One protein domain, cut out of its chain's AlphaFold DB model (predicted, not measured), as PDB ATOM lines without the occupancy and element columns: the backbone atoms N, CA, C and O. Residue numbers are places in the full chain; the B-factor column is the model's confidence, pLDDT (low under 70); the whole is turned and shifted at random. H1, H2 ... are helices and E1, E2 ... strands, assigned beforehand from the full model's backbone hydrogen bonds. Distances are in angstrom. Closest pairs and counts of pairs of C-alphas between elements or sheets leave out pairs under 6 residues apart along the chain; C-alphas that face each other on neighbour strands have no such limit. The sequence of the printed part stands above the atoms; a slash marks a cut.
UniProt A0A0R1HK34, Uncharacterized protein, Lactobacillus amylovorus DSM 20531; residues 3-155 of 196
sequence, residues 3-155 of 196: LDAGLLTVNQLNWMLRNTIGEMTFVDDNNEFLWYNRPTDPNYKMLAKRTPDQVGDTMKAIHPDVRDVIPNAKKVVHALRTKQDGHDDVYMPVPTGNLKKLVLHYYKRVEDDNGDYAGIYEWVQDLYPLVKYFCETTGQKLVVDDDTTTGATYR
ATOM      1  N   LEU A   3      52.210 -61.604 -48.574       93.12
ATOM      2  CA  LEU A   3      51.825 -60.234 -48.921       93.12
ATOM      3  C   LEU A   3      52.016 -60.059 -50.434       93.12
ATOM      4  O   LEU A   3      52.721 -60.878 -51.031       93.12
ATOM      5  N   ASP A   4      51.479 -58.989 -51.022       92.25
ATOM      6  CA  ASP A   4      51.554 -58.704 -52.469       92.25
ATOM      7  C   ASP A   4      52.968 -58.886 -53.036       92.25
ATOM      8  O   ASP A   4      53.168 -59.527 -54.066       92.25
ATOM      9  N   ALA A   5      53.969 -58.375 -52.310       93.56
ATOM     10  CA  ALA A   5      55.381 -58.501 -52.650       93.56
ATOM     11  C   ALA A   5      56.253 -58.743 -51.405       93.56
ATOM     12  O   ALA A   5      57.155 -57.964 -51.093       93.56
ATOM     13  N   GLY A   6      56.001 -59.826 -50.661       93.75
ATOM     14  CA  GLY A   6      56.873 -60.175 -49.539       93.75
ATOM     15  C   GLY A   6      56.435 -61.356 -48.683       93.75
ATOM     16  O   GLY A   6      55.326 -61.884 -48.788       93.75
ATOM     17  N   LEU A   7      57.343 -61.757 -47.792       96.00
ATOM     18  CA  LEU A   7      57.138 -62.817 -46.812       96.00
ATOM     19  C   LEU A   7      57.498 -62.280 -45.431       96.00
ATOM     20  O   LEU A   7      58.670 -62.158 -45.087       96.00
ATOM     21  N   LEU A   8      56.474 -61.976 -44.637       96.62
ATOM     22  CA  LEU A   8      56.631 -61.624 -43.231       96.62
ATOM     23  C   LEU A   8      55.949 -62.674 -42.356       96.62
ATOM     24  O   LEU A   8      54.895 -63.235 -42.682       96.62
ATOM     25  N   THR A   9      56.550 -62.944 -41.206       97.00
ATOM     26  CA  THR A   9      55.829 -63.549 -40.085       97.00
ATOM     27  C   THR A   9      54.852 -62.527 -39.502       97.00
ATOM     28  O   THR A   9      55.029 -61.319 -39.661       97.00
ATOM     29  N   VAL A  10      53.843 -63.005 -38.774       96.31
ATOM     30  CA  VAL A  10      52.900 -62.124 -38.063       96.31
ATOM     31  C   VAL A  10      53.644 -61.183 -37.108       96.31
ATOM     32  O   VAL A  10      53.339 -59.997 -37.044       96.31
ATOM     33  N   ASN A  11      54.682 -61.682 -36.429       96.88
ATOM     34  CA  ASN A  11      55.500 -60.869 -35.530       96.88
ATOM     35  C   ASN A  11      56.256 -59.763 -36.267       96.88
ATOM     36  O   ASN A  11      56.236 -58.625 -35.808       96.88
ATOM     37  N   GLN A  12      56.874 -60.063 -37.413       97.12
ATOM     38  CA  GLN A  12      57.578 -59.049 -38.204       97.12
ATOM     39  C   GLN A  12      56.628 -57.960 -38.710       97.12
ATOM     40  O   GLN A  12      56.965 -56.784 -38.606       97.12
ATOM     41  N   LEU A  13      55.435 -58.331 -39.188       96.19
ATOM     42  CA  LEU A  13      54.419 -57.360 -39.594       96.19
ATOM     43  C   LEU A  13      53.983 -56.484 -38.409       96.19
ATOM     44  O   LEU A  13      53.965 -55.260 -38.514       96.19
ATOM     45  N   ASN A  14      53.700 -57.097 -37.259       95.62
ATOM     46  CA  ASN A  14      53.319 -56.372 -36.051       95.62
ATOM     47  C   ASN A  14      54.430 -55.425 -35.558       95.62
ATOM     48  O   ASN A  14      54.138 -54.301 -35.162       95.62
ATOM     49  N   TRP A  15      55.701 -55.838 -35.590       96.44
ATOM     50  CA  TRP A  15      56.814 -54.959 -35.221       96.44
ATOM     51  C   TRP A  15      56.986 -53.813 -36.209       96.44
ATOM     52  O   TRP A  15      57.185 -52.685 -35.772       96.44
ATOM     53  N   MET A  16      56.870 -54.075 -37.511       95.62
ATOM     54  CA  MET A  16      56.935 -53.033 -38.532       95.62
ATOM     55  C   MET A  16      55.838 -51.985 -38.309       95.62
ATOM     56  O   MET A  16      56.156 -50.818 -38.109       95.62
ATOM     57  N   LEU A  17      54.571 -52.406 -38.235       95.31
ATOM     58  CA  LEU A  17      53.426 -51.508 -38.041       95.31
ATOM     59  C   LEU A  17      53.488 -50.733 -36.717       95.31
ATOM     60  O   LEU A  17      53.095 -49.569 -36.651       95.31
ATOM     61  N   ARG A  18      54.012 -51.354 -35.654       93.75
ATOM     62  CA  ARG A  18      54.227 -50.691 -34.360       93.75
ATOM     63  C   ARG A  18      55.272 -49.575 -34.421       93.75
ATOM     64  O   ARG A  18      55.189 -48.646 -33.629       93.75
ATOM     65  N   ASN A  19      56.253 -49.685 -35.316       93.19
ATOM     66  CA  ASN A  19      57.346 -48.721 -35.460       93.19
ATOM     67  C   ASN A  19      57.148 -47.754 -36.642       93.19
ATOM     68  O   ASN A  19      58.046 -46.966 -36.939       93.19
ATOM     69  N   THR A  20      55.995 -47.798 -37.317       93.19
ATOM     70  CA  THR A  20      55.621 -46.794 -38.319       93.19
ATOM     71  C   THR A  20      55.551 -45.405 -37.680       93.19
ATOM     72  O   THR A  20      55.222 -45.260 -36.504       93.19
ATOM     73  N   ILE A  21      55.857 -44.369 -38.463       92.75
ATOM     74  CA  ILE A  21      55.676 -42.985 -38.026       92.75
ATOM     75  C   ILE A  21      54.191 -42.686 -37.787       92.75
ATOM     76  O   ILE A  21      53.342 -42.958 -38.635       92.75
ATOM     77  N   GLY A  22      53.892 -42.090 -36.641       94.88
ATOM     78  CA  GLY A  22      52.541 -41.672 -36.286       94.88
ATOM     79  C   GLY A  22      51.675 -42.801 -35.747       94.88
ATOM     80  O   GLY A  22      52.083 -43.953 -35.614       94.88
ATOM     81  N   GLU A  23      50.457 -42.435 -35.392       97.38
ATOM     82  CA  GLU A  23      49.452 -43.343 -34.862       97.38
ATOM     83  C   GLU A  23      48.596 -43.848 -36.009       97.38
ATOM     84  O   GLU A  23      48.137 -43.071 -36.840       97.38
ATOM     85  N   MET A  24      48.386 -45.155 -36.059       97.62
ATOM     86  CA  MET A  24      47.554 -45.805 -37.054       97.62
ATOM     87  C   MET A  24      46.408 -46.525 -36.367       97.62
ATOM     88  O   MET A  24      46.585 -47.152 -35.323       97.62
ATOM     89  N   THR A  25      45.238 -46.451 -36.981       97.00
ATOM     90  CA  THR A  25      44.030 -47.169 -36.587       97.00
ATOM     91  C   THR A  25      43.406 -47.778 -37.835       97.00
ATOM     92  O   THR A  25      43.405 -47.144 -38.885       97.00
ATOM     93  N   PHE A  26      42.875 -48.993 -37.726       97.62
ATOM     94  CA  PHE A  26      42.105 -49.636 -38.783       97.62
ATOM     95  C   PHE A  26      40.708 -49.995 -38.283       97.62
ATOM     96  O   PHE A  26      40.538 -50.539 -37.187       97.62
ATOM     97  N   VAL A  27      39.728 -49.674 -39.119       95.94
ATOM     98  CA  VAL A  27      38.312 -49.964 -38.934       95.94
ATOM     99  C   VAL A  27      37.824 -50.649 -40.201       95.94
ATOM    100  O   VAL A  27      38.090 -50.152 -41.294       95.94
ATOM    101  N   ASP A  28      37.123 -51.764 -40.066       96.81
ATOM    102  CA  ASP A  28      36.695 -52.561 -41.215       96.81
ATOM    103  C   ASP A  28      35.423 -52.026 -41.902       96.81
ATOM    104  O   ASP A  28      34.894 -50.940 -41.614       96.81
ATOM    105  N   ASP A  29      34.922 -52.804 -42.855       95.69
ATOM    106  CA  ASP A  29      33.708 -52.525 -43.605       95.69
ATOM    107  C   ASP A  29      32.417 -52.605 -42.770       95.69
ATOM    108  O   ASP A  29      31.428 -51.955 -43.134       95.69
ATOM    109  N   ASN A  30      32.441 -53.264 -41.610       94.31
ATOM    110  CA  ASN A  30      31.356 -53.298 -40.624       94.31
ATOM    111  C   ASN A  30      31.414 -52.137 -39.617       94.31
ATOM    112  O   ASN A  30      30.489 -51.938 -38.824       94.31
ATOM    113  N   ASN A  31      32.426 -51.274 -39.727       91.38
ATOM    114  CA  ASN A  31      32.733 -50.206 -38.779       91.38
ATOM    115  C   ASN A  31      33.138 -50.732 -37.390       91.38
ATOM    116  O   ASN A  31      32.824 -50.096 -36.374       91.38
ATOM    117  N   GLU A  32      33.828 -51.869 -37.341       95.25
ATOM    118  CA  GLU A  32      34.451 -52.410 -36.135       95.25
ATOM    119  C   GLU A  32      35.902 -51.929 -36.034       95.25
ATOM    120  O   GLU A  32      36.663 -51.960 -37.001       95.25
ATOM    121  N   PHE A  33      36.300 -51.443 -34.860       95.81
ATOM    122  CA  PHE A  33      37.670 -51.010 -34.597       95.81
ATOM    123  C   PHE A  33      38.546 -52.229 -34.318       95.81
ATOM    124  O   PHE A  33      38.540 -52.780 -33.220       95.81
ATOM    125  N   LEU A  34      39.303 -52.670 -35.320       97.25
ATOM    126  CA  LEU A  34      40.015 -53.948 -35.246       97.25
ATOM    127  C   LEU A  34      41.465 -53.815 -34.794       97.25
ATOM    128  O   LEU A  34      42.037 -54.766 -34.259       97.25
ATOM    129  N   TRP A  35      42.097 -52.666 -35.029       97.31
ATOM    130  CA  TRP A  35      43.524 -52.540 -34.764       97.31
ATOM    131  C   TRP A  35      43.984 -51.096 -34.583       97.31
ATOM    132  O   TRP A  35      43.478 -50.175 -35.219       97.31
ATOM    133  N   TYR A  36      45.012 -50.921 -33.753       97.25
ATOM    134  CA  TYR A  36      45.826 -49.711 -33.686       97.25
ATOM    135  C   TYR A  36      47.265 -50.056 -33.290       97.25
ATOM    136  O   TYR A  36      47.513 -51.063 -32.613       97.25
ATOM    137  N   ASN A  37      48.234 -49.218 -33.664       96.75
ATOM    138  CA  ASN A  37      49.630 -49.404 -33.261       96.75
ATOM    139  C   ASN A  37      49.864 -48.977 -31.802       96.75
ATOM    140  O   ASN A  37      50.405 -47.916 -31.506       96.75
ATOM    141  N   ARG A  38      49.475 -49.846 -30.862       95.00
ATOM    142  CA  ARG A  38      49.636 -49.602 -29.424       95.00
ATOM    143  C   ARG A  38      51.093 -49.240 -29.060       95.00
ATOM    144  O   ARG A  38      51.984 -50.074 -29.268       95.00
ATOM    145  N   PRO A  39      51.330 -48.071 -28.433       93.12
ATOM    146  CA  PRO A  39      52.645 -47.693 -27.927       93.12
ATOM    147  C   PRO A  39      53.160 -48.680 -26.874       93.12
ATOM    148  O   PRO A  39      52.400 -49.176 -26.038       93.12
ATOM    149  N   THR A  40      54.466 -48.951 -26.893       91.44
ATOM    150  CA  THR A  40      55.138 -49.763 -25.861       91.44
ATOM    151  C   THR A  40      55.696 -48.931 -24.718       91.44
ATOM    152  O   THR A  40      55.866 -49.465 -23.626       91.44
ATOM    153  N   ASP A  41      55.988 -47.650 -24.955       93.38
ATOM    154  CA  ASP A  41      56.352 -46.721 -23.889       93.38
ATOM    155  C   ASP A  41      55.089 -46.370 -23.080       93.38
ATOM    156  O   ASP A  41      54.165 -45.767 -23.635       93.38
ATOM    157  N   PRO A  42      55.022 -46.724 -21.783       90.06
ATOM    158  CA  PRO A  42      53.863 -46.428 -20.945       90.06
ATOM    159  C   PRO A  42      53.632 -44.923 -20.735       90.06
ATOM    160  O   PRO A  42      52.539 -44.532 -20.334       90.06
ATOM    161  N   ASN A  43      54.635 -44.080 -20.998       94.94
ATOM    162  CA  ASN A  43      54.529 -42.628 -20.873       94.94
ATOM    163  C   ASN A  43      54.101 -41.943 -22.176       94.94
ATOM    164  O   ASN A  43      53.846 -40.733 -22.176       94.94
ATOM    165  N   TYR A  44      54.016 -42.687 -23.281       93.75
ATOM    166  CA  TYR A  44      53.604 -42.133 -24.558       93.75
ATOM    167  C   TYR A  44      52.146 -41.671 -24.496       93.75
ATOM    168  O   TYR A  44      51.233 -42.435 -24.176       93.75
ATOM    169  N   LYS A  45      51.920 -40.401 -24.834       93.88
ATOM    170  CA  LYS A  45      50.584 -39.809 -24.904       93.88
ATOM    171  C   LYS A  45      50.133 -39.774 -26.354       93.88
ATOM    172  O   LYS A  45      50.584 -38.913 -27.104       93.88
ATOM    173  N   MET A  46      49.232 -40.688 -26.703       94.38
ATOM    174  CA  MET A  46      48.632 -40.714 -28.033       94.38
ATOM    175  C   MET A  46      47.885 -39.406 -28.337       94.38
ATOM    176  O   MET A  46      47.201 -38.855 -27.469       94.38
ATOM    177  N   LEU A  47      48.017 -38.926 -29.569       93.69
ATOM    178  CA  LEU A  47      47.290 -37.816 -30.173       93.69
ATOM    179  C   LEU A  47      45.814 -38.188 -30.363       93.69
ATOM    180  O   LEU A  47      44.937 -37.397 -30.021       93.69
ATOM    181  N   ALA A  48      45.552 -39.411 -30.826       90.94
ATOM    182  CA  ALA A  48      44.243 -40.041 -30.901       90.94
ATOM    183  C   ALA A  48      44.194 -41.211 -29.913       90.94
ATOM    184  O   ALA A  48      44.566 -42.343 -30.215       90.94
ATOM    185  N   LYS A  49      43.760 -40.923 -28.681       90.94
ATOM    186  CA  LYS A  49      43.769 -41.900 -27.586       90.94
ATOM    187  C   LYS A  49      42.961 -43.155 -27.938       90.94
ATOM    188  O   LYS A  49      41.764 -43.063 -28.202       90.94
ATOM    189  N   ARG A  50      43.610 -44.317 -27.824       92.19
ATOM    190  CA  ARG A  50      42.999 -45.649 -27.906       92.19
ATOM    191  C   ARG A  50      43.373 -46.496 -26.696       92.19
ATOM    192  O   ARG A  50      44.413 -46.265 -26.072       92.19
ATOM    193  N   THR A  51      42.545 -47.479 -26.370       92.62
ATOM    194  CA  THR A  51      42.817 -48.450 -25.304       92.62
ATOM    195  C   THR A  51      42.541 -49.882 -25.774       92.62
ATOM    196  O   THR A  51      41.765 -50.084 -26.705       92.62
ATOM    197  N   PRO A  52      43.226 -50.906 -25.219       94.88
ATOM    198  CA  PRO A  52      43.089 -52.285 -25.701       94.88
ATOM    199  C   PRO A  52      41.667 -52.846 -25.623       94.88
ATOM    200  O   PRO A  52      41.306 -53.664 -26.458       94.88
ATOM    201  N   ASP A  53      40.881 -52.403 -24.645       95.12
ATOM    202  CA  ASP A  53      39.481 -52.785 -24.435       95.12
ATOM    203  C   ASP A  53      38.543 -52.327 -25.556       95.12
ATOM    204  O   ASP A  53      37.488 -52.921 -25.715       95.12
ATOM    205  N   GLN A  54      38.946 -51.341 -26.362       94.69
ATOM    206  CA  GLN A  54      38.153 -50.875 -27.501       94.69
ATOM    207  C   GLN A  54      38.223 -51.821 -28.707       94.69
ATOM    208  O   GLN A  54      37.412 -51.698 -29.617       94.69
ATOM    209  N   VAL A  55      39.215 -52.716 -28.788       96.75
ATOM    210  CA  VAL A  55      39.396 -53.584 -29.965       96.75
ATOM    211  C   VAL A  55      38.215 -54.546 -30.099       96.75
ATOM    212  O   VAL A  55      37.939 -55.322 -29.190       96.75
ATOM    213  N   GLY A  56      37.556 -54.509 -31.256       96.69
ATOM    214  CA  GLY A  56      36.311 -55.222 -31.545       96.69
ATOM    215  C   GLY A  56      35.048 -54.396 -31.285       96.69
ATOM    216  O   GLY A  56      33.960 -54.828 -31.652       96.69
ATOM    217  N   ASP A  57      35.156 -53.201 -30.699       95.06
ATOM    218  CA  ASP A  57      34.002 -52.325 -30.525       95.06
ATOM    219  C   ASP A  57      33.592 -51.653 -31.837       95.06
ATOM    220  O   ASP A  57      34.403 -51.314 -32.704       95.06
ATOM    221  N   THR A  58      32.301 -51.345 -31.939       90.19
ATOM    222  CA  THR A  58      31.787 -50.500 -33.022       90.19
ATOM    223  C   THR A  58      32.339 -49.076 -32.925       90.19
ATOM    224  O   THR A  58      32.499 -48.522 -31.833       90.19
ATOM    225  N   MET A  59      32.471 -48.401 -34.068       82.25
ATOM    226  CA  MET A  59      32.803 -46.968 -34.131       82.25
ATOM    227  C   MET A  59      31.914 -46.086 -33.240       82.25
ATOM    228  O   MET A  59      32.346 -45.048 -32.746       82.25
ATOM    229  N   LYS A  60      30.658 -46.479 -33.006       80.75
ATOM    230  CA  LYS A  60      29.755 -45.745 -32.111       80.75
ATOM    231  C   LYS A  60      30.186 -45.848 -30.644       80.75
ATOM    232  O   LYS A  60      30.035 -44.874 -29.912       80.75
ATOM    233  N   ALA A  61      30.676 -47.008 -30.215       85.19
ATOM    234  CA  ALA A  61      31.057 -47.265 -28.828       85.19
ATOM    235  C   ALA A  61      32.384 -46.584 -28.455       85.19
ATOM    236  O   ALA A  61      32.507 -46.053 -27.355       85.19
ATOM    237  N   ILE A  62      33.331 -46.493 -29.395       83.31
ATOM    238  CA  ILE A  62      34.653 -45.885 -29.150       83.31
ATOM    239  C   ILE A  62      34.651 -44.343 -29.172       83.31
ATOM    240  O   ILE A  62      35.677 -43.722 -28.891       83.31
ATOM    241  N   HIS A  63      33.508 -43.713 -29.474       77.50
ATOM    242  CA  HIS A  63      33.309 -42.257 -29.441       77.50
ATOM    243  C   HIS A  63      32.136 -41.857 -28.514       77.50
ATOM    244  O   HIS A  63      31.135 -41.310 -28.986       77.50
ATOM    245  N   PRO A  64      32.230 -42.118 -27.192       59.50
ATOM    246  CA  PRO A  64      31.119 -41.938 -26.253       59.50
ATOM    247  C   PRO A  64      30.812 -40.471 -25.906       59.50
ATOM    248  O   PRO A  64      29.710 -40.187 -25.447       59.50
ATOM    249  N   ASP A  65      31.720 -39.524 -26.168       60.53
ATOM    250  CA  ASP A  65      31.471 -38.083 -26.008       60.53
ATOM    251  C   ASP A  65      30.886 -37.509 -27.312       60.53
ATOM    252  O   ASP A  65      31.531 -36.885 -28.154       60.53
ATOM    253  N   VAL A  66      29.607 -37.846 -27.489       52.09
ATOM    254  CA  VAL A  66      28.895 -38.010 -28.767       52.09
ATOM    255  C   VAL A  66      28.632 -36.714 -29.547       52.09
ATOM    256  O   VAL A  66      28.448 -36.752 -30.762       52.09
ATOM    257  N   ARG A  67      28.508 -35.564 -28.874       53.53
ATOM    258  CA  ARG A  67      27.768 -34.423 -29.453       53.53
ATOM    259  C   ARG A  67      28.513 -33.719 -30.587       53.53
ATOM    260  O   ARG A  67      27.881 -33.397 -31.589       53.53
ATOM    261  N   ASP A  68      29.833 -33.595 -30.478       56.59
ATOM    262  CA  ASP A  68      30.645 -32.852 -31.452       56.59
ATOM    263  C   ASP A  68      31.465 -33.771 -32.376       56.59
ATOM    264  O   ASP A  68      31.729 -33.433 -33.531       56.59
ATOM    265  N   VAL A  69      31.822 -34.973 -31.906       60.62
ATOM    266  CA  VAL A  69      32.698 -35.910 -32.636       60.62
ATOM    267  C   VAL A  69      31.911 -36.803 -33.594       60.62
ATOM    268  O   VAL A  69      32.341 -37.028 -34.725       60.62
ATOM    269  N   ILE A  70      30.727 -37.282 -33.196       61.66
ATOM    270  CA  ILE A  70      29.949 -38.225 -34.015       61.66
ATOM    271  C   ILE A  70      29.437 -37.614 -35.320       61.66
ATOM    272  O   ILE A  70      29.481 -38.321 -36.329       61.66
ATOM    273  N   PRO A  71      28.971 -36.351 -35.380       68.69
ATOM    274  CA  PRO A  71      28.581 -35.752 -36.652       68.69
ATOM    275  C   PRO A  71      29.727 -35.739 -37.669       68.69
ATOM    276  O   PRO A  71      29.506 -36.067 -38.832       68.69
ATOM    277  N   ASN A  72      30.949 -35.423 -37.235       71.00
ATOM    278  CA  ASN A  72      32.117 -35.397 -38.114       71.00
ATOM    279  C   ASN A  72      32.603 -36.810 -38.454       71.00
ATOM    280  O   ASN A  72      32.815 -37.097 -39.627       71.00
ATOM    281  N   ALA A  73      32.667 -37.725 -37.483       74.56
ATOM    282  CA  ALA A  73      33.024 -39.122 -37.733       74.56
ATOM    283  C   ALA A  73      32.054 -39.793 -38.721       74.56
ATOM    284  O   ALA A  73      32.480 -40.464 -39.655       74.56
ATOM    285  N   LYS A  74      30.741 -39.551 -38.584       79.94
ATOM    286  CA  LYS A  74      29.733 -40.041 -39.537       79.94
ATOM    287  C   LYS A  74      29.920 -39.458 -40.933       79.94
ATOM    288  O   LYS A  74      29.763 -40.194 -41.900       79.94
ATOM    289  N   LYS A  75      30.249 -38.165 -41.044       81.44
ATOM    290  CA  LYS A  75      30.547 -37.530 -42.337       81.44
ATOM    291  C   LYS A  75      31.775 -38.154 -42.990       81.44
ATOM    292  O   LYS A  75      31.698 -38.492 -44.159       81.44
ATOM    293  N   VAL A  76      32.853 -38.373 -42.234       84.50
ATOM    294  CA  VAL A  76      34.074 -39.028 -42.732       84.50
ATOM    295  C   VAL A  76      33.775 -40.446 -43.216       84.50
ATOM    296  O   VAL A  76      34.100 -40.781 -44.351       84.50
ATOM    297  N   VAL A  77      33.101 -41.262 -42.396       86.25
ATOM    298  CA  VAL A  77      32.740 -42.638 -42.770       86.25
ATOM    299  C   VAL A  77      31.849 -42.652 -44.006       86.25
ATOM    300  O   VAL A  77      32.089 -43.435 -44.920       86.25
ATOM    301  N   HIS A  78      30.834 -41.787 -44.055       88.31
ATOM    302  CA  HIS A  78      29.958 -41.686 -45.216       88.31
ATOM    303  C   HIS A  78      30.746 -41.301 -46.467       88.31
ATOM    304  O   HIS A  78      30.672 -42.024 -47.454       88.31
ATOM    305  N   ALA A  79      31.533 -40.224 -46.398       87.75
ATOM    306  CA  ALA A  79      32.300 -39.712 -47.524       87.75
ATOM    307  C   ALA A  79      33.252 -40.769 -48.096       87.75
ATOM    308  O   ALA A  79      33.251 -41.011 -49.299       87.75
ATOM    309  N   LEU A  80      34.002 -41.463 -47.236       92.19
ATOM    310  CA  LEU A  80      34.940 -42.500 -47.669       92.19
ATOM    311  C   LEU A  80      34.225 -43.749 -48.192       92.19
ATOM    312  O   LEU A  80      34.663 -44.354 -49.169       92.19
ATOM    313  N   ARG A  81      33.097 -44.138 -47.592       92.75
ATOM    314  CA  ARG A  81      32.333 -45.309 -48.044       92.75
ATOM    315  C   ARG A  81      31.645 -45.080 -49.388       92.75
ATOM    316  O   ARG A  81      31.571 -46.014 -50.185       92.75
ATOM    317  N   THR A  82      31.160 -43.871 -49.658       90.81
ATOM    318  CA  THR A  82      30.454 -43.541 -50.908       90.81
ATOM    319  C   THR A  82      31.349 -42.922 -51.977       90.81
ATOM    320  O   THR A  82      30.855 -42.645 -53.067       90.81
ATOM    321  N   LYS A  83      32.643 -42.714 -51.685       88.81
ATOM    322  CA  LYS A  83      33.550 -41.902 -52.511       88.81
ATOM    323  C   LYS A  83      32.932 -40.544 -52.826       88.81
ATOM    324  O   LYS A  83      32.852 -40.133 -53.986       88.81
ATOM    325  N   GLN A  84      32.413 -39.878 -51.797       85.88
ATOM    326  CA  GLN A  84      31.756 -38.587 -51.951       85.88
ATOM    327  C   GLN A  84      32.681 -37.621 -52.701       85.88
ATOM    328  O   GLN A  84      33.862 -37.491 -52.380       85.88
ATOM    329  N   ASP A  85      32.130 -36.986 -53.737       83.81
ATOM    330  CA  ASP A  85      32.834 -36.065 -54.632       83.81
ATOM    331  C   ASP A  85      34.089 -36.676 -55.308       83.81
ATOM    332  O   ASP A  85      34.963 -35.967 -55.798       83.81
ATOM    333  N   GLY A  86      34.163 -38.013 -55.383       83.88
ATOM    334  CA  GLY A  86      35.263 -38.758 -55.998       83.88
ATOM    335  C   GLY A  86      36.525 -38.866 -55.136       83.88
ATOM    336  O   GLY A  86      37.583 -39.190 -55.674       83.88
ATOM    337  N   HIS A  87      36.443 -38.584 -53.830       81.81
ATOM    338  CA  HIS A  87      37.591 -38.632 -52.921       81.81
ATOM    339  C   HIS A  87      37.687 -39.953 -52.147       81.81
ATOM    340  O   HIS A  87      36.698 -40.450 -51.608       81.81
ATOM    341  N   ASP A  88      38.917 -40.456 -52.015       91.50
ATOM    342  CA  ASP A  88      39.255 -41.642 -51.215       91.50
ATOM    343  C   ASP A  88      39.971 -41.284 -49.901       91.50
ATOM    344  O   ASP A  88      40.431 -42.173 -49.178       91.50
ATOM    345  N   ASP A  89      40.111 -39.992 -49.596       92.62
ATOM    346  CA  ASP A  89      40.765 -39.503 -48.392       92.62
ATOM    347  C   ASP A  89      40.141 -38.225 -47.803       92.62
ATOM    348  O   ASP A  89      39.467 -37.441 -48.472       92.62
ATOM    349  N   VAL A  90      40.352 -38.036 -46.498       89.56
ATOM    350  CA  VAL A  90      39.914 -36.860 -45.737       89.56
ATOM    351  C   VAL A  90      41.063 -36.350 -44.876       89.56
ATOM    352  O   VAL A  90      41.656 -37.102 -44.101       89.56
ATOM    353  N   TYR A  91      41.328 -35.046 -44.963       89.75
ATOM    354  CA  TYR A  91      42.321 -34.354 -44.144       89.75
ATOM    355  C   TYR A  91      41.613 -33.546 -43.068       89.75
ATOM    356  O   TYR A  91      40.828 -32.648 -43.372       89.75
ATOM    357  N   MET A  92      41.924 -33.815 -41.807       87.50
ATOM    358  CA  MET A  92      41.354 -33.111 -40.665       87.50
ATOM    359  C   MET A  92      42.480 -32.595 -39.758       87.50
ATOM    360  O   MET A  92      42.908 -33.289 -38.833       87.50
ATOM    361  N   PRO A  93      43.018 -31.392 -40.036       86.88
ATOM    362  CA  PRO A  93      43.984 -30.756 -39.153       86.88
ATOM    363  C   PRO A  93      43.319 -30.379 -37.825       86.88
ATOM    364  O   PRO A  93      42.206 -29.853 -37.807       86.88
ATOM    365  N   VAL A  94      44.016 -30.605 -36.713       84.38
ATOM    366  CA  VAL A  94      43.577 -30.149 -35.390       84.38
ATOM    367  C   VAL A  94      44.066 -28.716 -35.188       84.38
ATOM    368  O   VAL A  94      45.280 -28.487 -35.210       84.38
ATOM    369  N   PRO A  95      43.171 -27.737 -34.967       77.00
ATOM    370  CA  PRO A  95      43.585 -26.371 -34.684       77.00
ATOM    371  C   PRO A  95      44.356 -26.307 -33.362       77.00
ATOM    372  O   PRO A  95      43.806 -26.530 -32.288       77.00
ATOM    373  N   THR A  96      45.648 -25.994 -33.431       73.06
ATOM    374  CA  THR A  96      46.507 -25.804 -32.249       73.06
ATOM    375  C   THR A  96      46.726 -24.326 -31.919       73.06
ATOM    376  O   THR A  96      47.265 -24.000 -30.861       73.06
ATOM    377  N   GLY A  97      46.329 -23.423 -32.824       70.88
ATOM    378  CA  GLY A  97      46.510 -21.975 -32.689       70.88
ATOM    379  C   GLY A  97      47.973 -21.521 -32.702       70.88
ATOM    380  O   GLY A  97      48.257 -20.374 -32.372       70.88
ATOM    381  N   ASN A  98      48.923 -22.405 -33.032       76.81
ATOM    382  CA  ASN A  98      50.346 -22.080 -33.073       76.81
ATOM    383  C   ASN A  98      51.114 -22.930 -34.099       76.81
ATOM    384  O   ASN A  98      50.752 -24.064 -34.393       76.81
ATOM    385  N   LEU A  99      52.242 -22.404 -34.584       77.38
ATOM    386  CA  LEU A  99      53.171 -23.114 -35.471       77.38
ATOM    387  C   LEU A  99      54.195 -23.958 -34.694       77.38
ATOM    388  O   LEU A  99      55.375 -23.942 -35.028       77.38
ATOM    389  N   LYS A 100      53.792 -24.629 -33.610       81.75
ATOM    390  CA  LYS A 100      54.673 -25.540 -32.847       81.75
ATOM    391  C   LYS A 100      54.145 -26.969 -32.778       81.75
ATOM    392  O   LYS A 100      54.843 -27.843 -32.277       81.75
ATOM    393  N   LYS A 101      52.921 -27.195 -33.256       88.69
ATOM    394  CA  LYS A 101      52.295 -28.511 -33.339       88.69
ATOM    395  C   LYS A 101      51.315 -28.517 -34.506       88.69
ATOM    396  O   LYS A 101      50.417 -27.678 -34.545       88.69
ATOM    397  N   LEU A 102      51.490 -29.448 -35.437       90.19
ATOM    398  CA  LEU A 102      50.682 -29.578 -36.652       90.19
ATOM    399  C   LEU A 102      50.075 -30.982 -36.686       90.19
ATOM    400  O   LEU A 102      50.521 -31.832 -37.452       90.19
ATOM    401  N   VAL A 103      49.095 -31.245 -35.813       92.19
ATOM    402  CA  VAL A 103      48.428 -32.556 -35.780       92.19
ATOM    403  C   VAL A 103      47.472 -32.669 -36.957       92.19
ATOM    404  O   VAL A 103      46.555 -31.860 -37.092       92.19
ATOM    405  N   LEU A 104      47.666 -33.697 -37.772       92.38
ATOM    406  CA  LEU A 104      46.756 -34.085 -38.839       92.38
ATOM    407  C   LEU A 104      46.136 -35.432 -38.491       92.38
ATOM    408  O   LEU A 104      46.876 -36.378 -38.243       92.38
ATOM    409  N   HIS A 105      44.808 -35.517 -38.528       93.31
ATOM    410  CA  HIS A 105      44.111 -36.782 -38.728       93.31
ATOM    411  C   HIS A 105      43.875 -36.950 -40.226       93.31
ATOM    412  O   HIS A 105      43.224 -36.120 -40.863       93.31
ATOM    413  N   TYR A 106      44.440 -38.005 -40.785       94.44
ATOM    414  CA  TYR A 106      44.268 -38.405 -42.167       94.44
ATOM    415  C   TYR A 106      43.455 -39.690 -42.196       94.44
ATOM    416  O   TYR A 106      43.843 -40.676 -41.577       94.44
ATOM    417  N   TYR A 107      42.340 -39.685 -42.911       94.69
ATOM    418  CA  TYR A 107      41.522 -40.875 -43.104       94.69
ATOM    419  C   TYR A 107      41.590 -41.281 -44.560       94.69
ATOM    420  O   TYR A 107      41.417 -40.432 -45.433       94.69
ATOM    421  N   LYS A 108      41.790 -42.567 -44.824       95.31
ATOM    422  CA  LYS A 108      41.790 -43.103 -46.181       95.31
ATOM    423  C   LYS A 108      40.908 -44.335 -46.271       95.31
ATOM    424  O   LYS A 108      40.957 -45.214 -45.410       95.31
ATOM    425  N   ARG A 109      40.125 -44.386 -47.346       96.12
ATOM    426  CA  ARG A 109      39.381 -45.566 -47.774       96.12
ATOM    427  C   ARG A 109      40.354 -46.700 -48.095       96.12
ATOM    428  O   ARG A 109      41.311 -46.503 -48.843       96.12
ATOM    429  N   VAL A 110      40.081 -47.879 -47.551       96.94
ATOM    430  CA  VAL A 110      40.745 -49.131 -47.920       96.94
ATOM    431  C   VAL A 110      39.830 -49.885 -48.873       96.94
ATOM    432  O   VAL A 110      38.623 -49.964 -48.638       96.94
ATOM    433  N   GLU A 111      40.409 -50.409 -49.946       96.62
ATOM    434  CA  GLU A 111      39.712 -51.234 -50.928       96.62
ATOM    435  C   GLU A 111      40.325 -52.627 -50.962       96.62
ATOM    436  O   GLU A 111      41.517 -52.781 -50.686       96.62
ATOM    437  N   ASP A 112      39.502 -53.626 -51.261       96.38
ATOM    438  CA  ASP A 112      39.980 -54.966 -51.579       96.38
ATOM    439  C   ASP A 112      40.453 -55.064 -53.044       96.38
ATOM    440  O   ASP A 112      40.456 -54.082 -53.793       96.38
ATOM    441  N   ASP A 113      40.833 -56.270 -53.470       96.31
ATOM    442  CA  ASP A 113      41.319 -56.536 -54.830       96.31
ATOM    443  C   ASP A 113      40.268 -56.269 -55.929       96.31
ATOM    444  O   ASP A 113      40.628 -56.115 -57.098       96.31
ATOM    445  N   ASN A 114      38.977 -56.204 -55.580       96.94
ATOM    446  CA  ASN A 114      37.882 -55.898 -56.506       96.94
ATOM    447  C   ASN A 114      37.560 -54.395 -56.559       96.94
ATOM    448  O   ASN A 114      36.751 -53.970 -57.388       96.94
ATOM    449  N   GLY A 115      38.192 -53.584 -55.704       93.75
ATOM    450  CA  GLY A 115      37.861 -52.170 -55.521       93.75
ATOM    451  C   GLY A 115      36.680 -51.934 -54.570       93.75
ATOM    452  O   GLY A 115      36.185 -50.805 -54.463       93.75
ATOM    453  N   ASP A 116      36.211 -52.972 -53.873       95.69
ATOM    454  CA  ASP A 116      35.115 -52.859 -52.920       95.69
ATOM    455  C   ASP A 116      35.606 -52.251 -51.602       95.69
ATOM    456  O   ASP A 116      36.761 -52.395 -51.206       95.69
ATOM    457  N   TYR A 117      34.727 -51.518 -50.912       96.12
ATOM    458  CA  TYR A 117      35.069 -50.870 -49.643       96.12
ATOM    459  C   TYR A 117      35.394 -51.921 -48.576       96.12
ATOM    460  O   TYR A 117      34.495 -52.618 -48.118       96.12
ATOM    461  N   ALA A 118      36.645 -51.960 -48.123       97.69
ATOM    462  CA  ALA A 118      37.123 -52.888 -47.099       97.69
ATOM    463  C   ALA A 118      37.317 -52.226 -45.722       97.69
ATOM    464  O   ALA A 118      37.632 -52.899 -44.742       97.69
ATOM    465  N   GLY A 119      37.151 -50.902 -45.634       96.62
ATOM    466  CA  GLY A 119      37.266 -50.166 -44.379       96.62
ATOM    467  C   GLY A 119      37.929 -48.802 -44.523       96.62
ATOM    468  O   GLY A 119      38.012 -48.218 -45.606       96.62
ATOM    469  N   ILE A 120      38.411 -48.289 -43.396       96.06
ATOM    470  CA  ILE A 120      39.150 -47.033 -43.276       96.06
ATOM    471  C   ILE A 120      40.403 -47.296 -42.455       96.06
ATOM    472  O   ILE A 120      40.338 -47.921 -41.395       96.06
ATOM    473  N   TYR A 121      41.527 -46.734 -42.889       95.25
ATOM    474  CA  TYR A 121      42.621 -46.482 -41.962       95.25
ATOM    475  C   TYR A 121      42.683 -44.997 -41.596       95.25
ATOM    476  O   TYR A 121      42.514 -44.115 -42.439       95.25
ATOM    477  N   GLU A 122      42.916 -44.734 -40.316       95.94
ATOM    478  CA  GLU A 122      43.230 -43.419 -39.766       95.94
ATOM    479  C   GLU A 122      44.737 -43.365 -39.497       95.94
ATOM    480  O   GLU A 122      45.298 -44.288 -38.906       95.94
ATOM    481  N   TRP A 123      45.384 -42.283 -39.923       97.25
ATOM    482  CA  TRP A 123      46.762 -41.940 -39.596       97.25
ATOM    483  C   TRP A 123      46.801 -40.582 -38.901       97.25
ATOM    484  O   TRP A 123      46.319 -39.588 -39.446       97.25
ATOM    485  N   VAL A 124      47.374 -40.532 -37.700       96.69
ATOM    486  CA  VAL A 124      47.476 -39.315 -36.893       96.69
ATOM    487  C   VAL A 124      48.931 -38.999 -36.610       96.69
ATOM    488  O   VAL A 124      49.666 -39.812 -36.053       96.69
ATOM    489  N   GLN A 125      49.364 -37.798 -36.980       96.25
ATOM    490  CA  GLN A 125      50.759 -37.395 -36.847       96.25
ATOM    491  C   GLN A 125      50.865 -35.914 -36.509       96.25
ATOM    492  O   GLN A 125      50.189 -35.078 -37.105       96.25
ATOM    493  N   ASP A 126      51.774 -35.577 -35.593       95.12
ATOM    494  CA  ASP A 126      52.304 -34.219 -35.501       95.12
ATOM    495  C   ASP A 126      53.334 -34.019 -36.615       95.12
ATOM    496  O   ASP A 126      54.440 -34.557 -36.556       95.12
ATOM    497  N   LEU A 127      52.955 -33.287 -37.657       94.31
ATOM    498  CA  LEU A 127      53.794 -33.035 -38.827       94.31
ATOM    499  C   LEU A 127      54.886 -31.996 -38.552       94.31
ATOM    500  O   LEU A 127      55.819 -31.868 -39.343       94.31
ATOM    501  N   TYR A 128      54.792 -31.251 -37.445       93.69
ATOM    502  CA  TYR A 128      55.682 -30.125 -37.188       93.69
ATOM    503  C   TYR A 128      57.174 -30.496 -37.197       93.69
ATOM    504  O   TYR A 128      57.930 -29.775 -37.844       93.69
ATOM    505  N   PRO A 129      57.636 -31.608 -36.587       94.62
ATOM    506  CA  PRO A 129      59.048 -31.992 -36.647       94.62
ATOM    507  C   PRO A 129      59.560 -32.206 -38.077       94.62
ATOM    508  O   PRO A 129      60.659 -31.762 -38.405       94.62
ATOM    509  N   LEU A 130      58.752 -32.833 -38.941       94.62
ATOM    510  CA  LEU A 130      59.110 -33.074 -40.340       94.62
ATOM    511  C   LEU A 130      59.142 -31.765 -41.138       94.62
ATOM    512  O   LEU A 130      60.099 -31.500 -41.861       94.62
ATOM    513  N   VAL A 131      58.125 -30.920 -40.961       93.56
ATOM    514  CA  VAL A 131      58.051 -29.604 -41.609       93.56
ATOM    515  C   VAL A 131      59.206 -28.708 -41.156       93.56
ATOM    516  O   VAL A 131      59.843 -28.057 -41.981       93.56
ATOM    517  N   LYS A 132      59.530 -28.708 -39.860       94.06
ATOM    518  CA  LYS A 132      60.670 -27.976 -39.302       94.06
ATOM    519  C   LYS A 132      61.982 -28.441 -39.933       94.06
ATOM    520  O   LYS A 132      62.735 -27.598 -40.409       94.06
ATOM    521  N   TYR A 133      62.228 -29.751 -39.982       95.75
ATOM    522  CA  TYR A 133      63.414 -30.318 -40.630       95.75
ATOM    523  C   TYR A 133      63.518 -29.893 -42.101       95.75
ATOM    524  O   TYR A 133      64.581 -29.473 -42.563       95.75
ATOM    525  N   PHE A 134      62.405 -29.940 -42.835       96.19
ATOM    526  CA  PHE A 134      62.352 -29.494 -44.223       96.19
ATOM    527  C   PHE A 134      62.687 -28.001 -44.366       96.19
ATOM    528  O   PHE A 134      63.527 -27.635 -45.185       96.19
ATOM    529  N   CYS A 135      62.105 -27.128 -43.540       95.38
ATOM    530  CA  CYS A 135      62.432 -25.699 -43.534       95.38
ATOM    531  C   CYS A 135      63.915 -25.440 -43.218       95.38
ATOM    532  O   CYS A 135      64.563 -24.652 -43.903       95.38
ATOM    533  N   GLU A 136      64.474 -26.130 -42.221       95.88
ATOM    534  CA  GLU A 136      65.878 -25.980 -41.813       95.88
ATOM    535  C   GLU A 136      66.860 -26.425 -42.904       95.88
ATOM    536  O   GLU A 136      67.878 -25.771 -43.116       95.88
ATOM    537  N   THR A 137      66.547 -27.503 -43.625       97.88
ATOM    538  CA  THR A 137      67.417 -28.053 -44.680       97.88
ATOM    539  C   THR A 137      67.317 -27.309 -46.008       97.88
ATOM    540  O   THR A 137      68.262 -27.329 -46.793       97.88
ATOM    541  N   THR A 138      66.198 -26.630 -46.263       97.88
ATOM    542  CA  THR A 138      65.954 -25.900 -47.521       97.88
ATOM    543  C   THR A 138      66.109 -24.385 -47.394       97.88
ATOM    544  O   THR A 138      66.099 -23.679 -48.400       97.88
ATOM    545  N   GLY A 139      66.222 -23.860 -46.169       96.06
ATOM    546  CA  GLY A 139      66.206 -22.422 -45.892       96.06
ATOM    547  C   GLY A 139      64.818 -21.778 -46.021       96.06
ATOM    548  O   GLY A 139      64.703 -20.551 -45.958       96.06
ATOM    549  N   GLN A 140      63.762 -22.577 -46.204       95.19
ATOM    550  CA  GLN A 140      62.383 -22.093 -46.250       95.19
ATOM    551  C   GLN A 140      61.855 -21.744 -44.851       95.19
ATOM    552  O   GLN A 140      62.415 -22.136 -43.829       95.19
ATOM    553  N   LYS A 141      60.755 -20.987 -44.796       90.94
ATOM    554  CA  LYS A 141      60.111 -20.569 -43.543       90.94
ATOM    555  C   LYS A 141      58.607 -20.783 -43.621       90.94
ATOM    556  O   LYS A 141      57.997 -20.464 -44.638       90.94
ATOM    557  N   LEU A 142      58.023 -21.253 -42.521       87.38
ATOM    558  CA  LEU A 142      56.579 -21.196 -42.323       87.38
ATOM    559  C   LEU A 142      56.164 -19.754 -42.048       87.38
ATOM    560  O   LEU A 142      56.748 -19.087 -41.192       87.38
ATOM    561  N   VAL A 143      55.146 -19.293 -42.763       85.31
ATOM    562  CA  VAL A 143      54.534 -17.976 -42.585       85.31
ATOM    563  C   VAL A 143      53.050 -18.206 -42.329       85.31
ATOM    564  O   VAL A 143      52.447 -19.067 -42.966       85.31
ATOM    565  N   VAL A 144      52.485 -17.487 -41.359       80.62
ATOM    566  CA  VAL A 144      51.039 -17.512 -41.107       80.62
ATOM    567  C   VAL A 144      50.356 -16.719 -42.214       80.62
ATOM    568  O   VAL A 144      50.779 -15.605 -42.517       80.62
ATOM    569  N   ASP A 145      49.328 -17.311 -42.807       80.38
ATOM    570  CA  ASP A 145      48.444 -16.648 -43.755       80.38
ATOM    571  C   ASP A 145      47.109 -16.360 -43.056       80.38
ATOM    572  O   ASP A 145      46.377 -17.290 -42.702       80.38
ATOM    573  N   ASP A 146      46.830 -15.075 -42.828       75.00
ATOM    574  CA  ASP A 146      45.647 -14.593 -42.105       75.00
ATOM    575  C   ASP A 146      44.329 -14.898 -42.849       75.00
ATOM    576  O   ASP A 146      43.265 -14.886 -42.229       75.00
ATOM    577  N   ASP A 147      44.391 -15.239 -44.144       71.50
ATOM    578  CA  ASP A 147      43.225 -15.593 -44.965       71.50
ATOM    579  C   ASP A 147      42.895 -17.105 -44.933       71.50
ATOM    580  O   ASP A 147      41.924 -17.561 -45.546       71.50
ATOM    581  N   THR A 148      43.672 -17.924 -44.210       68.25
ATOM    582  CA  THR A 148      43.453 -19.380 -44.157       68.25
ATOM    583  C   THR A 148      42.292 -19.763 -43.234       68.25
ATOM    584  O   THR A 148      42.285 -19.471 -42.040       68.25
ATOM    585  N   THR A 149      41.341 -20.540 -43.759       58.91
ATOM    586  CA  THR A 149      40.290 -21.192 -42.961       58.91
ATOM    587  C   THR A 149      40.733 -22.590 -42.506       58.91
ATOM    588  O   THR A 149      41.364 -23.334 -43.256       58.91
ATOM    589  N   THR A 150      40.423 -22.958 -41.257       60.94
ATOM    590  CA  THR A 150      40.732 -24.291 -40.699       60.94
ATOM    591  C   THR A 150      39.481 -25.171 -40.677       60.94
ATOM    592  O   THR A 150      38.384 -24.690 -40.400       60.94
ATOM    593  N   GLY A 151      39.626 -26.463 -40.986       60.38
ATOM    594  CA  GLY A 151      38.522 -27.425 -40.983       60.38
ATOM    595  C   GLY A 151      38.880 -28.740 -41.674       60.38
ATOM    596  O   GLY A 151      39.951 -28.859 -42.270       60.38
ATOM    597  N   ALA A 152      37.980 -29.724 -41.594       59.84
ATOM    598  CA  ALA A 152      38.093 -30.939 -42.394       59.84
ATOM    599  C   ALA A 152      37.986 -30.574 -43.880       59.84
ATOM    600  O   ALA A 152      37.068 -29.859 -44.285       59.84
ATOM    601  N   THR A 153      38.929 -31.052 -44.680       65.62
ATOM    602  CA  THR A 153      38.993 -30.770 -46.111       65.62
ATOM    603  C   THR A 153      39.073 -32.066 -46.898       65.62
ATOM    604  O   THR A 153      39.865 -32.957 -46.586       65.62
ATOM    605  N   TYR A 154      38.247 -32.138 -47.935       59.12
ATOM    606  CA  TYR A 154      38.364 -33.109 -49.012       59.12
ATOM    607  C   TYR A 154      39.314 -32.475 -50.026       59.12
ATOM    608  O   TYR A 154      39.013 -31.413 -50.573       59.12
ATOM    609  N   ARG A 155      40.519 -33.022 -50.186       49.16
ATOM    610  CA  ARG A 155      41.512 -32.460 -51.109       49.16
ATOM    611  C   ARG A 155      41.920 -33.524 -52.102       49.16
ATOM    612  O   ARG A 155      42.362 -34.593 -51.707       49.16
TER     613      ARG A 155
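Overview. This is residues 3 to 155 of the 196 residues of an uncharacterized protein of Lactobacillus amylovorus DSM 20531 (UniProt A0A0R1HK34). A twisted sheet of five strands has the long helix H2 packed slantwise over one face, making two layers, helix on sheet; H1 only grazes the sheet, and H3 follows E5 outward, with residues 133 to 139 sticking out. The printed part has 153 residues, with named elements in the order H1 E1 E2 H2 E3 E4 E5 H3. The sheet's order is E2 E1 E5 E4 E3, all antiparallel. The class is mixed, helices and strands, with under half of the residues in named elements. The whole is compact, with a radius of gyration of the C-alphas of 17.1 A and spans of 42 by 35 by 33 A.

Arrangement. H1, residues 10 to 18, only grazes the sheet, with residues 17 to 18. E1, residues 23 to 28, and E2, residues 33 to 36, form a hairpin, with N 26 and O 35 2.8 A apart. H2, residues 66 to 82, is on the sheet at a height of 9.2 A. It lies over E4, residues 103 to 111, slantwise at 34 degrees on the local plane; their closest C-alphas, Leu 80 and Arg 109, are 5.4 A apart. E3, residues 89 to 93, E4 and E5, residues 117 to 126, form a meander, each strand the antiparallel neighbour of the one before, with N 92 and O 105 2.8 A apart and N 106 and O 123 2.8 A. E5 is also antiparallel to E1, with N 25 and O 122 2.9 A apart. H3, residues 128 to 138, is not on the sheet. Every O i to N i+4 pair is within hydrogen-bond range in H1 and H3, and 11 of 13 in H2.

Along the chain. H1 begins at C-alpha 10 (52.900, -62.124, -38.063). H2 is 22.9 A long, E4 25.6 A and E5 27.8 A. H3 ends at C-alpha 138 (65.954, -25.900, -47.521).

Size, cuts and confidence. The C-alphas farthest apart, Thr 9 and Asp 146, are 50.0 A apart. The printed part has no cut. The link from E2 to H2 is long, 29 residues. Residues 64 to 71 and 148 to 155 have pLDDT under 70.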